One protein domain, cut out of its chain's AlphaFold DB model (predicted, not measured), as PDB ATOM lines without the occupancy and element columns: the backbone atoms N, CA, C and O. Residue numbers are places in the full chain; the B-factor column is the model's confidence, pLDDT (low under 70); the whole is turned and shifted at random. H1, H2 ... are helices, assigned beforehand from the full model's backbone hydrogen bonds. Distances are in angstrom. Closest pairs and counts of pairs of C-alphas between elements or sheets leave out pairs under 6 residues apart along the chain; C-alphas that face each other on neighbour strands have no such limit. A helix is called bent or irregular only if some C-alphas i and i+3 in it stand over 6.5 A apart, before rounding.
ATOM      1  N   VAL A   3      14.488 -42.049 -53.219       88.94
ATOM      2  CA  VAL A   3      13.230 -42.167 -53.953       88.94
ATOM      3  C   VAL A   3      12.307 -41.104 -53.392       88.94
ATOM      4  O   VAL A   3      12.062 -41.085 -52.186       88.94
ATOM      5  N   GLY A   4      11.823 -40.231 -54.262       85.25
ATOM      6  CA  GLY A   4      10.894 -39.187 -53.884       85.25
ATOM      7  C   GLY A   4       9.436 -39.573 -54.127       85.25
ATOM      8  O   GLY A   4       9.149 -40.510 -54.884       85.25
ATOM      9  N   PRO A   5       8.503 -38.866 -53.469       82.56
ATOM     10  CA  PRO A   5       7.079 -39.177 -53.525       82.56
ATOM     11  C   PRO A   5       6.474 -38.968 -54.919       82.56
ATOM     12  O   PRO A   5       5.500 -39.637 -55.251       82.56
ATOM     13  N   GLU A   6       7.069 -38.113 -55.761       83.44
ATOM     14  CA  GLU A   6       6.556 -37.831 -57.106       83.44
ATOM     15  C   GLU A   6       7.054 -38.836 -58.162       83.44
ATOM     16  O   GLU A   6       6.679 -38.751 -59.335       83.44
ATOM     17  N   GLY A   7       7.854 -39.833 -57.770       86.62
ATOM     18  CA  GLY A   7       8.383 -40.855 -58.677       86.62
ATOM     19  C   GLY A   7       9.726 -40.494 -59.316       86.62
ATOM     20  O   GLY A   7      10.096 -41.066 -60.342       86.62
ATOM     21  N   GLU A   8      10.476 -39.573 -58.721       88.88
ATOM     22  CA  GLU A   8      11.892 -39.311 -58.974       88.88
ATOM     23  C   GLU A   8      12.804 -40.202 -58.125       88.88
ATOM     24  O   GLU A   8      12.448 -40.632 -57.026       88.88
ATOM     25  N   GLY A   9      14.001 -40.497 -58.627       89.00
ATOM     26  CA  GLY A   9      14.944 -41.300 -57.865       89.00
ATOM     27  C   GLY A   9      16.311 -41.436 -58.512       89.00
ATOM     28  O   GLY A   9      16.449 -41.433 -59.735       89.00
ATOM     29  N   GLY A  10      17.325 -41.582 -57.663       90.94
ATOM     30  CA  GLY A  10      18.718 -41.649 -58.088       90.94
ATOM     31  C   GLY A  10      19.714 -41.693 -56.932       90.94
ATOM     32  O   GLY A  10      19.380 -42.001 -55.777       90.94
ATOM     33  N   LEU A  11      20.973 -41.393 -57.251       92.44
ATOM     34  CA  LEU A  11      22.005 -41.167 -56.247       92.44
ATOM     35  C   LEU A  11      21.913 -39.747 -55.700       92.44
ATOM     36  O   LEU A  11      21.703 -38.792 -56.435       92.44
ATOM     37  N   VAL A  12      22.131 -39.631 -54.395       91.56
ATOM     38  CA  VAL A  12      22.231 -38.343 -53.691       91.56
ATOM     39  C   VAL A  12      23.596 -38.144 -53.046       91.56
ATOM     40  O   VAL A  12      23.893 -37.066 -52.572       91.56
ATOM     41  N   GLY A  13      24.447 -39.166 -53.029       89.69
ATOM     42  CA  GLY A  13      25.778 -39.102 -52.441       89.69
ATOM     43  C   GLY A  13      26.649 -40.231 -52.970       89.69
ATOM     44  O   GLY A  13      26.129 -41.269 -53.393       89.69
ATOM     45  N   MET A  14      27.962 -40.012 -52.951       84.62
ATOM     46  CA  MET A  14      28.958 -40.969 -53.447       84.62
ATOM     47  C   MET A  14      29.480 -41.883 -52.333       84.62
ATOM     48  O   MET A  14      30.056 -42.935 -52.612       84.62
ATOM     49  N   SER A  15      29.243 -41.513 -51.073       88.69
ATOM     50  CA  SER A  15      29.543 -42.321 -49.897       88.69
ATOM     51  C   SER A  15      28.300 -42.580 -49.038       88.69
ATOM     52  O   SER A  15      27.308 -41.847 -49.076       88.69
ATOM     53  N   ILE A  16      28.372 -43.621 -48.201       88.88
ATOM     54  CA  ILE A  16      27.327 -43.923 -47.213       88.88
ATOM     55  C   ILE A  16      27.179 -42.822 -46.150       88.88
ATOM     56  O   ILE A  16      26.143 -42.758 -45.502       88.88
ATOM     57  N   ARG A  17      28.191 -41.960 -45.973       93.00
ATOM     58  CA  ARG A  17      28.169 -40.838 -45.020       93.00
ATOM     59  C   ARG A  17      27.604 -39.561 -45.642       93.00
ATOM     60  O   ARG A  17      26.976 -38.783 -44.936       93.00
ATOM     61  N   ASP A  18      27.751 -39.381 -46.952       94.62
ATOM     62  CA  ASP A  18      27.271 -38.179 -47.646       94.62
ATOM     63  C   ASP A  18      25.740 -38.140 -47.673       94.62
ATOM     64  O   ASP A  18      25.129 -37.113 -47.405       94.62
ATOM     65  N   ALA A  19      25.106 -39.282 -47.956       92.62
ATOM     66  CA  ALA A  19      23.651 -39.374 -48.022       92.62
ATOM     67  C   ALA A  19      22.953 -38.939 -46.710       92.62
ATOM     68  O   ALA A  19      22.082 -38.073 -46.779       92.62
ATOM     69  N   PRO A  20      23.309 -39.460 -45.516       94.12
ATOM     70  CA  PRO A  20      22.728 -38.980 -44.266       94.12
ATOM     71  C   PRO A  20      23.144 -37.544 -43.929       94.12
ATOM     72  O   PRO A  20      22.335 -36.827 -43.352       94.12
ATOM     73  N   ALA A  21      24.345 -37.092 -44.310       96.38
ATOM     74  CA  ALA A  21      24.737 -35.691 -44.136       96.38
ATOM     75  C   ALA A  21      23.792 -34.742 -44.884       96.38
ATOM     76  O   ALA A  21      23.323 -33.763 -44.309       96.38
ATOM     77  N   LEU A  22      23.443 -35.077 -46.127       95.50
ATOM     78  CA  LEU A  22      22.514 -34.300 -46.944       95.50
ATOM     79  C   LEU A  22      21.073 -34.374 -46.424       95.50
ATOM     80  O   LEU A  22      20.394 -33.357 -46.389       95.50
ATOM     81  N   VAL A  23      20.610 -35.545 -45.972       93.25
ATOM     82  CA  VAL A  23      19.266 -35.691 -45.376       93.25
ATOM     83  C   VAL A  23      19.130 -34.883 -44.085       93.25
ATOM     84  O   VAL A  23      18.096 -34.270 -43.853       93.25
ATOM     85  N   VAL A  24      20.158 -34.889 -43.234       95.19
ATOM     86  CA  VAL A  24      20.140 -34.146 -41.968       95.19
ATOM     87  C   VAL A  24      20.310 -32.651 -42.213       95.19
ATOM     88  O   VAL A  24      19.623 -31.849 -41.590       95.19
ATOM     89  N   GLY A  25      21.247 -32.268 -43.080       95.19
ATOM     90  CA  GLY A  25      21.688 -30.885 -43.226       95.19
ATOM     91  C   GLY A  25      20.903 -30.046 -44.228       95.19
ATOM     92  O   GLY A  25      21.110 -28.838 -44.250       95.19
ATOM     93  N   LEU A  26      20.025 -30.641 -45.041       95.00
ATOM     94  CA  LEU A  26      19.197 -29.899 -45.994       95.00
ATOM     95  C   LEU A  26      17.735 -29.818 -45.530       95.00
ATOM     96  O   LEU A  26      17.228 -30.756 -44.913       95.00
ATOM     97  N   PRO A  27      17.026 -28.720 -45.843       94.00
ATOM     98  CA  PRO A  27      15.585 -28.612 -45.624       94.00
ATOM     99  C   PRO A  27      14.792 -29.585 -46.507       94.00
ATOM    100  O   PRO A  27      13.778 -30.124 -46.077       94.00
ATOM    101  N   SER A  28      15.258 -29.830 -47.736       89.75
ATOM    102  CA  SER A  28      14.599 -30.696 -48.718       89.75
ATOM    103  C   SER A  28      15.602 -31.159 -49.776       89.75
ATOM    104  O   SER A  28      16.240 -30.337 -50.435       89.75
ATOM    105  N   LEU A  29      15.743 -32.480 -49.954       90.25
ATOM    106  CA  LEU A  29      16.570 -33.048 -51.028       90.25
ATOM    107  C   LEU A  29      15.980 -32.750 -52.406       90.25
ATOM    108  O   LEU A  29      16.724 -32.408 -53.318       90.25
ATOM    109  N   TYR A  30      14.657 -32.873 -52.535       87.25
ATOM    110  CA  TYR A  30      13.940 -32.619 -53.780       87.25
ATOM    111  C   TYR A  30      14.181 -31.192 -54.275       87.25
ATOM    112  O   TYR A  30      14.606 -30.990 -55.413       87.25
ATOM    113  N   ASP A  31      13.981 -30.203 -53.402       87.25
ATOM    114  CA  ASP A  31      14.140 -28.804 -53.788       87.25
ATOM    115  C   ASP A  31      15.605 -28.434 -54.007       87.25
ATOM    116  O   ASP A  31      15.909 -27.672 -54.926       87.25
ATOM    117  N   ALA A  32      16.520 -29.014 -53.220       90.31
ATOM    118  CA  ALA A  32      17.949 -28.847 -53.449       90.31
ATOM    119  C   ALA A  32      18.333 -29.316 -54.859       90.31
ATOM    120  O   ALA A  32      19.031 -28.589 -55.553       90.31
ATOM    121  N   THR A  33      17.821 -30.460 -55.332       89.62
ATOM    122  CA  THR A  33      18.115 -30.954 -56.688       89.62
ATOM    123  C   THR A  33      17.327 -30.263 -57.801       89.62
ATOM    124  O   THR A  33      17.795 -30.234 -58.938       89.62
ATOM    125  N   ALA A  34      16.168 -29.670 -57.496       86.69
ATOM    126  CA  ALA A  34      15.353 -28.920 -58.456       86.69
ATOM    127  C   ALA A  34      15.887 -27.502 -58.741       86.69
ATOM    128  O   ALA A  34      15.437 -26.833 -59.676       86.69
ATOM    129  N   LYS A  35      16.830 -27.001 -57.936       85.25
ATOM    130  CA  LYS A  35      17.480 -25.700 -58.132       85.25
ATOM    131  C   LYS A  35      18.893 -25.904 -58.681       85.25
ATOM    132  O   LYS A  35      19.665 -26.635 -58.081       85.25
ATOM    133  N   PRO A  36      19.299 -25.248 -59.779       80.25
ATOM    134  CA  PRO A  36      20.668 -25.381 -60.264       80.25
ATOM    135  C   PRO A  36      21.668 -24.832 -59.236       80.25
ATOM    136  O   PRO A  36      21.445 -23.761 -58.671       80.25
ATOM    137  N   VAL A  37      22.806 -25.513 -59.060       80.50
ATOM    138  CA  VAL A  37      23.939 -24.997 -58.262       80.50
ATOM    139  C   VAL A  37      24.443 -23.660 -58.822       80.50
ATOM    140  O   VAL A  37      24.801 -22.771 -58.058       80.50
ATOM    141  N   GLY A  38      24.405 -23.463 -60.146       76.69
ATOM    142  CA  GLY A  38      24.993 -22.279 -60.786       76.69
ATOM    143  C   GLY A  38      26.521 -22.254 -60.656       76.69
ATOM    144  O   GLY A  38      27.122 -23.236 -60.229       76.69
ATOM    145  N   ASP A  39      27.160 -21.145 -61.028       76.81
ATOM    146  CA  ASP A  39      28.630 -21.080 -61.078       76.81
ATOM    147  C   ASP A  39      29.289 -21.078 -59.684       76.81
ATOM    148  O   ASP A  39      30.413 -21.553 -59.535       76.81
ATOM    149  N   ASP A  40      28.603 -20.571 -58.652       82.50
ATOM    150  CA  ASP A  40      29.159 -20.397 -57.300       82.50
ATOM    151  C   ASP A  40      28.286 -20.962 -56.158       82.50
ATOM    152  O   ASP A  40      28.611 -20.802 -54.973       82.50
ATOM    153  N   GLY A  41      27.154 -21.605 -56.467       84.56
ATOM    154  CA  GLY A  41      26.260 -22.156 -55.444       84.56
ATOM    155  C   GLY A  41      25.546 -21.113 -54.582       84.56
ATOM    156  O   GLY A  41      24.857 -21.504 -53.642       84.56
ATOM    157  N   SER A  42      25.729 -19.808 -54.817       88.69
ATOM    158  CA  SER A  42      25.242 -18.743 -53.922       88.69
ATOM    159  C   SER A  42      23.720 -18.736 -53.826       88.69
ATOM    160  O   SER A  42      23.177 -18.856 -52.734       88.69
ATOM    161  N   LYS A  43      23.032 -18.720 -54.971       88.69
ATOM    162  CA  LYS A  43      21.563 -18.716 -55.044       88.69
ATOM    163  C   LYS A  43      20.933 -19.943 -54.394       88.69
ATOM    164  O   LYS A  43      19.904 -19.830 -53.736       88.69
ATOM    165  N   LEU A  44      21.545 -21.115 -54.582       90.94
ATOM    166  CA  LEU A  44      21.091 -22.340 -53.931       90.94
ATOM    167  C   LEU A  44      21.257 -22.223 -52.411       90.94
ATOM    168  O   LEU A  44      20.314 -22.494 -51.679       90.94
ATOM    169  N   ARG A  45      22.418 -21.762 -51.932       91.62
ATOM    170  CA  ARG A  45      22.672 -21.559 -50.497       91.62
ATOM    171  C   ARG A  45      21.742 -20.524 -49.868       91.62
ATOM    172  O   ARG A  45      21.242 -20.763 -48.777       91.62
ATOM    173  N   GLU A  46      21.475 -19.414 -50.551       92.38
ATOM    174  CA  GLU A  46      20.510 -18.399 -50.108       92.38
ATOM    175  C   GLU A  46      19.103 -18.985 -49.988       92.38
ATOM    176  O   GLU A  46      18.434 -18.796 -48.974       92.38
ATOM    177  N   TRP A  47      18.671 -19.750 -50.994       93.00
ATOM    178  CA  TRP A  47      17.377 -20.420 -50.962       93.00
ATOM    179  C   TRP A  47      17.283 -21.438 -49.817       93.00
ATOM    180  O   TRP A  47      16.295 -21.440 -49.088       93.00
ATOM    181  N   LEU A  48      18.323 -22.257 -49.614       94.31
ATOM    182  CA  LEU A  48      18.388 -23.224 -48.513       94.31
ATOM    183  C   LEU A  48      18.331 -22.524 -47.150       94.31
ATOM    184  O   LEU A  48      17.612 -22.973 -46.262       94.31
ATOM    185  N   ALA A  49      19.044 -21.405 -46.999       93.88
ATOM    186  CA  ALA A  49      19.032 -20.614 -45.773       93.88
ATOM    187  C   ALA A  49      17.643 -20.024 -45.485       93.88
ATOM    188  O   ALA A  49      17.221 -20.017 -44.328       93.88
ATOM    189  N   GLN A  50      16.926 -19.573 -46.520       94.88
ATOM    190  CA  GLN A  50      15.548 -19.105 -46.381       94.88
ATOM    191  C   GLN A  50      14.591 -20.249 -46.026       94.88
ATOM    192  O   GLN A  50      13.804 -20.108 -45.101       94.88
ATOM    193  N   ALA A  51      14.686 -21.400 -46.693       95.00
ATOM    194  CA  ALA A  51      13.849 -22.554 -46.371       95.00
ATOM    195  C   ALA A  51      14.074 -23.031 -44.923       95.00
ATOM    196  O   ALA A  51      13.123 -23.321 -44.204       95.00
ATOM    197  N   ASP A  52      15.323 -23.045 -44.457       95.88
ATOM    198  CA  ASP A  52      15.628 -23.322 -43.054       95.88
ATOM    199  C   ASP A  52      15.097 -22.237 -42.108       95.88
ATOM    200  O   ASP A  52      14.762 -22.538 -40.965       95.88
ATOM    201  N   HIS A  53      15.064 -20.967 -42.524       95.69
ATOM    202  CA  HIS A  53      14.442 -19.902 -41.734       95.69
ATOM    203  C   HIS A  53      12.953 -20.185 -41.532       95.69
ATOM    204  O   HIS A  53      12.504 -20.191 -40.393       95.69
ATOM    205  N   ASP A  54      12.244 -20.533 -42.603       96.50
ATOM    206  CA  ASP A  54      10.812 -20.825 -42.560       96.50
ATOM    207  C   ASP A  54      10.515 -22.076 -41.704       96.50
ATOM    208  O   ASP A  54       9.582 -22.085 -40.908       96.50
ATOM    209  N   ILE A  55      11.347 -23.126 -41.780       95.69
ATOM    210  CA  ILE A  55      11.179 -24.332 -40.944       95.69
ATOM    211  C   ILE A  55      11.362 -24.020 -39.453       95.69
ATOM    212  O   ILE A  55      10.717 -24.650 -38.614       95.69
ATOM    213  N   ARG A  56      12.235 -23.070 -39.092       96.75
ATOM    214  CA  ARG A  56      12.477 -22.717 -37.681       96.75
ATOM    215  C   ARG A  56      11.249 -22.119 -36.998       96.75
ATOM    216  O   ARG A  56      11.175 -22.215 -35.772       96.75
ATOM    217  N   ASP A  57      10.304 -21.560 -37.753       96.31
ATOM    218  CA  ASP A  57       9.047 -21.047 -37.201       96.31
ATOM    219  C   ASP A  57       8.201 -22.181 -36.596       96.31
ATOM    220  O   ASP A  57       7.666 -22.036 -35.493       96.31
ATOM    221  N   ASP A  58       8.157 -23.337 -37.265       96.38
ATOM    222  CA  ASP A  58       7.439 -24.531 -36.798       96.38
ATOM    223  C   ASP A  58       8.308 -25.444 -35.916       96.38
ATOM    224  O   ASP A  58       7.805 -26.139 -35.028       96.38
ATOM    225  N   TRP A  59       9.626 -25.440 -36.135       96.31
ATOM    226  CA  TRP A  59      10.595 -26.270 -35.420       96.31
ATOM    227  C   TRP A  59      11.781 -25.439 -34.896       96.31
ATOM    228  O   TRP A  59      12.881 -25.464 -35.461       96.31
ATOM    229  N   PRO A  60      11.638 -24.768 -33.738       96.31
ATOM    230  CA  PRO A  60      12.704 -23.928 -33.183       96.31
ATOM    231  C   PRO A  60      13.971 -24.696 -32.770       96.31
ATOM    232  O   PRO A  60      15.041 -24.112 -32.632       96.31
ATOM    233  N   GLN A  61      13.875 -26.012 -32.548       97.00
ATOM    234  CA  GLN A  61      15.003 -26.867 -32.152       97.00
ATOM    235  C   GLN A  61      15.797 -27.440 -33.343       97.00
ATOM    236  O   GLN A  61      16.634 -28.320 -33.140       97.00
ATOM    237  N   LEU A  62      15.539 -26.981 -34.575       95.81
ATOM    238  CA  LEU A  62      16.033 -27.605 -35.807       95.81
ATOM    239  C   LEU A  62      17.559 -27.713 -35.801       95.81
ATOM    240  O   LEU A  62      18.113 -28.797 -35.980       95.81
ATOM    241  N   ASP A  63      18.229 -26.594 -35.529       96.00
ATOM    242  CA  ASP A  63      19.690 -26.521 -35.544       96.00
ATOM    243  C   ASP A  63      20.306 -27.418 -34.459       96.00
ATOM    244  O   ASP A  63      21.291 -28.109 -34.713       96.00
ATOM    245  N   MET A  64      19.690 -27.480 -33.273       97.88
ATOM    246  CA  MET A  64      20.138 -28.341 -32.173       97.88
ATOM    247  C   MET A  64      20.040 -29.828 -32.538       97.88
ATOM    248  O   MET A  64      20.987 -30.579 -32.297       97.88
ATOM    249  N   GLU A  65      18.917 -30.264 -33.113       96.94
ATOM    250  CA  GLU A  65      18.715 -31.664 -33.507       96.94
ATOM    251  C   GLU A  65      19.631 -32.061 -34.671       96.94
ATOM    252  O   GLU A  65      20.265 -33.122 -34.630       96.94
ATOM    253  N   ARG A  66      19.798 -31.183 -35.670       96.69
ATOM    254  CA  ARG A  66      20.758 -31.393 -36.762       96.69
ATOM    255  C   ARG A  66      22.188 -31.501 -36.243       96.69
ATOM    256  O   ARG A  66      22.901 -32.433 -36.616       96.69
ATOM    257  N   ASP A  67      22.601 -30.620 -35.333       97.44
ATOM    258  CA  ASP A  67      23.929 -30.677 -34.719       97.44
ATOM    259  C   ASP A  67      24.139 -31.943 -33.890       97.44
ATOM    260  O   ASP A  67      25.225 -32.532 -33.916       97.44
ATOM    261  N   ARG A  68      23.113 -32.377 -33.152       97.62
ATOM    262  CA  ARG A  68      23.146 -33.628 -32.394       97.62
ATOM    263  C   ARG A  68      23.377 -34.816 -33.326       97.62
ATOM    264  O   ARG A  68      24.269 -35.621 -33.056       97.62
ATOM    265  N   LEU A  69      22.606 -34.923 -34.409       97.31
ATOM    266  CA  LEU A  69      22.721 -36.013 -35.383       97.31
ATOM    267  C   LEU A  69      24.065 -35.984 -36.109       97.31
ATOM    268  O   LEU A  69      24.741 -37.010 -36.188       97.31
ATOM    269  N   ARG A  70      24.494 -34.803 -36.562       96.81
ATOM    270  CA  ARG A  70      25.784 -34.603 -37.225       96.81
ATOM    271  C   ARG A  70      26.944 -35.060 -36.346       96.81
ATOM    272  O   ARG A  70      27.802 -35.794 -36.820       96.81
ATOM    273  N   LYS A  71      26.954 -34.688 -35.062       97.00
ATOM    274  CA  LYS A  71      27.995 -35.118 -34.112       97.00
ATOM    275  C   LYS A  71      27.930 -36.615 -33.820       97.00
ATOM    276  O   LYS A  71      28.965 -37.270 -33.805       97.00
ATOM    277  N   ALA A  72      26.735 -37.158 -33.590       97.75
ATOM    278  CA  ALA A  72      26.561 -38.570 -33.247       97.75
ATOM    279  C   ALA A  72      26.981 -39.520 -34.379       97.75
ATOM    280  O   ALA A  72      27.458 -40.620 -34.112       97.75
ATOM    281  N   LEU A  73      26.796 -39.093 -35.629       95.88
ATOM    282  CA  LEU A  73      27.087 -39.879 -36.827       95.88
ATOM    283  C   LEU A  73      28.384 -39.452 -37.534       95.88
ATOM    284  O   LEU A  73      28.703 -40.001 -38.588       95.88
ATOM    285  N   ASP A  74      29.127 -38.497 -36.959       95.94
ATOM    286  CA  ASP A  74      30.356 -37.936 -37.532       95.94
ATOM    287  C   ASP A  74      30.139 -37.439 -38.981       95.94
ATOM    288  O   ASP A  74      30.874 -37.762 -39.910       95.94
ATOM    289  N   LEU A  75      29.050 -36.712 -39.232       95.75
ATOM    290  CA  LEU A  75      28.674 -36.320 -40.594       95.75
ATOM    291  C   LEU A  75      29.416 -35.053 -41.042       95.75
ATOM    292  O   LEU A  75      29.557 -34.115 -40.248       95.75
ATOM    293  N   PRO A  76      29.855 -34.993 -42.314       95.00
ATOM    294  CA  PRO A  76      30.364 -33.758 -42.900       95.00
ATOM    295  C   PRO A  76      29.265 -32.679 -42.996       95.00
ATOM    296  O   PRO A  76      28.072 -33.001 -42.928       95.00
ATOM    297  N   PRO A  77      29.641 -31.401 -43.168       92.56
ATOM    298  CA  PRO A  77      28.702 -30.330 -43.494       92.56
ATOM    299  C   PRO A  77      28.001 -30.579 -44.843       92.56
ATOM    300  O   PRO A  77      28.626 -31.005 -45.811       92.56
ATOM    301  N   ALA A  78      26.689 -30.339 -44.915       93.19
ATOM    302  CA  ALA A  78      25.908 -30.602 -46.130       93.19
ATOM    303  C   ALA A  78      26.143 -29.565 -47.242       93.19
ATOM    304  O   ALA A  78      26.024 -29.889 -48.422       93.19
ATOM    305  N   ASP A  79      26.495 -28.333 -46.878       89.62
ATOM    306  CA  ASP A  79      26.826 -27.244 -47.800       89.62
ATOM    307  C   ASP A  79      28.066 -27.559 -48.649       89.62
ATOM    308  O   ASP A  79      28.088 -27.266 -49.846       89.62
ATOM    309  N   GLU A  80      29.051 -28.248 -48.069       90.81
ATOM    310  CA  GLU A  80      30.236 -28.750 -48.780       90.81
ATOM    311  C   GLU A  80      29.904 -29.871 -49.783       90.81
ATOM    312  O   GLU A  80      30.674 -30.141 -50.706       90.81
ATOM    313  N   LEU A  81      28.740 -30.512 -49.639       94.19
ATOM    314  CA  LEU A  81      28.314 -31.644 -50.459       94.19
ATOM    315  C   LEU A  81      27.359 -31.260 -51.595       94.19
ATOM    316  O   LEU A  81      27.029 -32.122 -52.406       94.19
ATOM    317  N   LEU A  82      26.932 -29.998 -51.716       92.56
ATOM    318  CA  LEU A  82      25.924 -29.588 -52.706       92.56
ATOM    319  C   LEU A  82      26.352 -29.883 -54.151       92.56
ATOM    320  O   LEU A  82      25.587 -30.447 -54.929       92.56
ATOM    321  N   ALA A  83      27.598 -29.575 -54.516       91.12
ATOM    322  CA  ALA A  83      28.102 -29.890 -55.853       91.12
ATOM    323  C   ALA A  83      28.132 -31.410 -56.110       91.12
ATOM    324  O   ALA A  83      27.766 -31.870 -57.194       91.12
ATOM    325  N   ALA A  84      28.519 -32.197 -55.100       92.75
ATOM    326  CA  ALA A  84      28.549 -33.653 -55.184       92.75
ATOM    327  C   ALA A  84      27.137 -34.258 -55.267       92.75
ATOM    328  O   ALA A  84      26.932 -35.194 -56.038       92.75
ATOM    329  N   LEU A  85      26.162 -33.697 -54.545       93.50
ATOM    330  CA  LEU A  85      24.745 -34.046 -54.650       93.50
ATOM    331  C   LEU A  85      24.255 -33.858 -56.089       93.50
ATOM    332  O   LEU A  85      23.690 -34.783 -56.663       93.50
ATOM    333  N   HIS A  86      24.512 -32.698 -56.696       92.06
ATOM    334  CA  HIS A  86      24.088 -32.430 -58.073       92.06
ATOM    335  C   HIS A  86      24.766 -33.346 -59.090       92.06
ATOM    336  O   HIS A  86      24.106 -33.852 -59.995       92.06
ATOM    337  N   ALA A  87      26.066 -33.605 -58.926       91.50
ATOM    338  CA  ALA A  87      26.783 -34.552 -59.771       91.50
ATOM    339  C   ALA A  87      26.224 -35.981 -59.636       91.50
ATOM    340  O   ALA A  87      26.075 -36.676 -60.637       91.50
ATOM    341  N   ALA A  88      25.878 -36.407 -58.417       92.25
ATOM    342  CA  ALA A  88      25.264 -37.707 -58.163       92.25
ATOM    343  C   ALA A  88      23.854 -37.801 -58.769       92.25
ATOM    344  O   ALA A  88      23.526 -38.795 -59.417       92.25
ATOM    345  N   ALA A  89      23.049 -36.750 -58.617       90.38
ATOM    346  CA  ALA A  89      21.699 -36.663 -59.164       90.38
ATOM    347  C   ALA A  89      21.680 -36.652 -60.704       90.38
ATOM    348  O   ALA A  89      20.717 -37.127 -61.306       90.38
ATOM    349  N   ALA A  90      22.745 -36.149 -61.338       89.31
ATOM    350  CA  ALA A  90      22.929 -36.165 -62.790       89.31
ATOM    351  C   ALA A  90      23.321 -37.541 -63.356       89.31
ATOM    352  O   ALA A  90      23.277 -37.739 -64.571       89.31
ATOM    353  N   ASP A  91      23.745 -38.487 -62.514       90.19
ATOM    354  CA  ASP A  91      24.281 -39.761 -62.981       90.19
ATOM    355  C   ASP A  91      23.168 -40.750 -63.357       90.19
ATOM    356  O   ASP A  91      22.683 -41.550 -62.551       90.19
ATOM    357  N   GLU A  92      22.782 -40.731 -64.635       85.88
ATOM    358  CA  GLU A  92      21.710 -41.581 -65.161       85.88
ATOM    359  C   GLU A  92      22.007 -43.087 -65.098       85.88
ATOM    360  O   GLU A  92      21.081 -43.897 -65.214       85.88
ATOM    361  N   ARG A  93      23.264 -43.495 -64.859       88.56
ATOM    362  CA  ARG A  93      23.618 -44.915 -64.673       88.56
ATOM    363  C   ARG A  93      22.953 -45.514 -63.437       88.56
ATOM    364  O   ARG A  93      22.783 -46.728 -63.373       88.56
ATOM    365  N   TYR A  94      22.556 -44.670 -62.486       86.19
ATOM    366  CA  TYR A  94      21.939 -45.071 -61.225       86.19
ATOM    367  C   TYR A  94      20.451 -44.705 -61.138       86.19
ATOM    368  O   TYR A  94      19.911 -44.503 -60.049       86.19
ATOM    369  N   ARG A  95      19.764 -44.659 -62.288       85.25
ATOM    370  CA  ARG A  95      18.297 -44.599 -62.352       85.25
ATOM    371  C   ARG A  95      17.686 -45.810 -61.651       85.25
ATOM    372  O   ARG A  95      17.910 -46.952 -62.053       85.25
TER     373      ARG A  95
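What this domain is: This is residues 3 to 95 of the 109 residues of an uncharacterized protein of Micromonospora chalcea (UniProt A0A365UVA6). A short helix, H1, sits in the middle between H4 on one side and H5 on the other, H2 packs on H5, and the long helix H3 runs like a bar along one side, with its beginning near H2 and H5 and its end near H4. The helix contacts are few, and the turn of residues 56 to 61, where H3 gives way to H4, sticks out. The printed part has 93 residues with five named helices, in the order H1, H2, H3, H4, H5, and no named strand; the class is all helix. The whole is compact, with a radius of gyration of the C-alphas of 13.2 A and spans of 39 by 28 by 28 A.

Where its parts are: Residues 3 to 17 hold no named element, and their C-alphas lie 8 to 18 A from the mean of all C-alphas. H1 follows, residues 18 to 25, with C-alpha 18 at (27.271, -38.179, -47.646). H2 is residues 29 to 34. H3, residues 42 to 58, is the longest helix, 25.4 A from first to last C-alpha, beginning at C-alpha 42 at (25.242, -18.743, -53.922). H4, residues 62 to 72, measures 15.4 A. H5, residues 79 to 89, measures 15.6 A and ends at C-alpha 89 at (21.699, -36.663, -59.164). H5 is irregular: its C-alphas 80 and 83 are 7.5 A apart.

How they stand to each other: H1 touches H4, opposite ways at a shallow tilt of 31 degrees, the closest C-alphas being those of Val 24 and Arg 66, 5.9 A apart. H1 and H5 only just touch, with 3 pairs of C-alphas within 8 A, closest at Asp 18 and Leu 81, 7.2 A; they run opposite ways at a steep tilt of 54 degrees. H2 and H5 also only just touch, with 3 pairs within 8 A, closest at the C-alphas of Thr 33 and His 86, 6.3 A. H3 is close to H2 but not clearly touching, with the C-alphas of Ala 32 and Leu 44 closest at 7.2 A. H3 is likewise close to H4 but not clearly touching, closest at the C-alphas of Arg 56 and Leu 62, 6.3 A. H1 and H3 are apart. In H1, H2 and H4 every O i to N i+4 pair is within hydrogen-bond range; in H3 11 of 13 are, and in H5 5 of 7.

The domain as a whole: The two C-alphas farthest apart, those of Pro 60 and Arg 93, are 39.4 A apart. The printed part has no cut, and none of the links between helices is long. Mean pLDDT of the printed part is 91.6, and no printed residue is under 70.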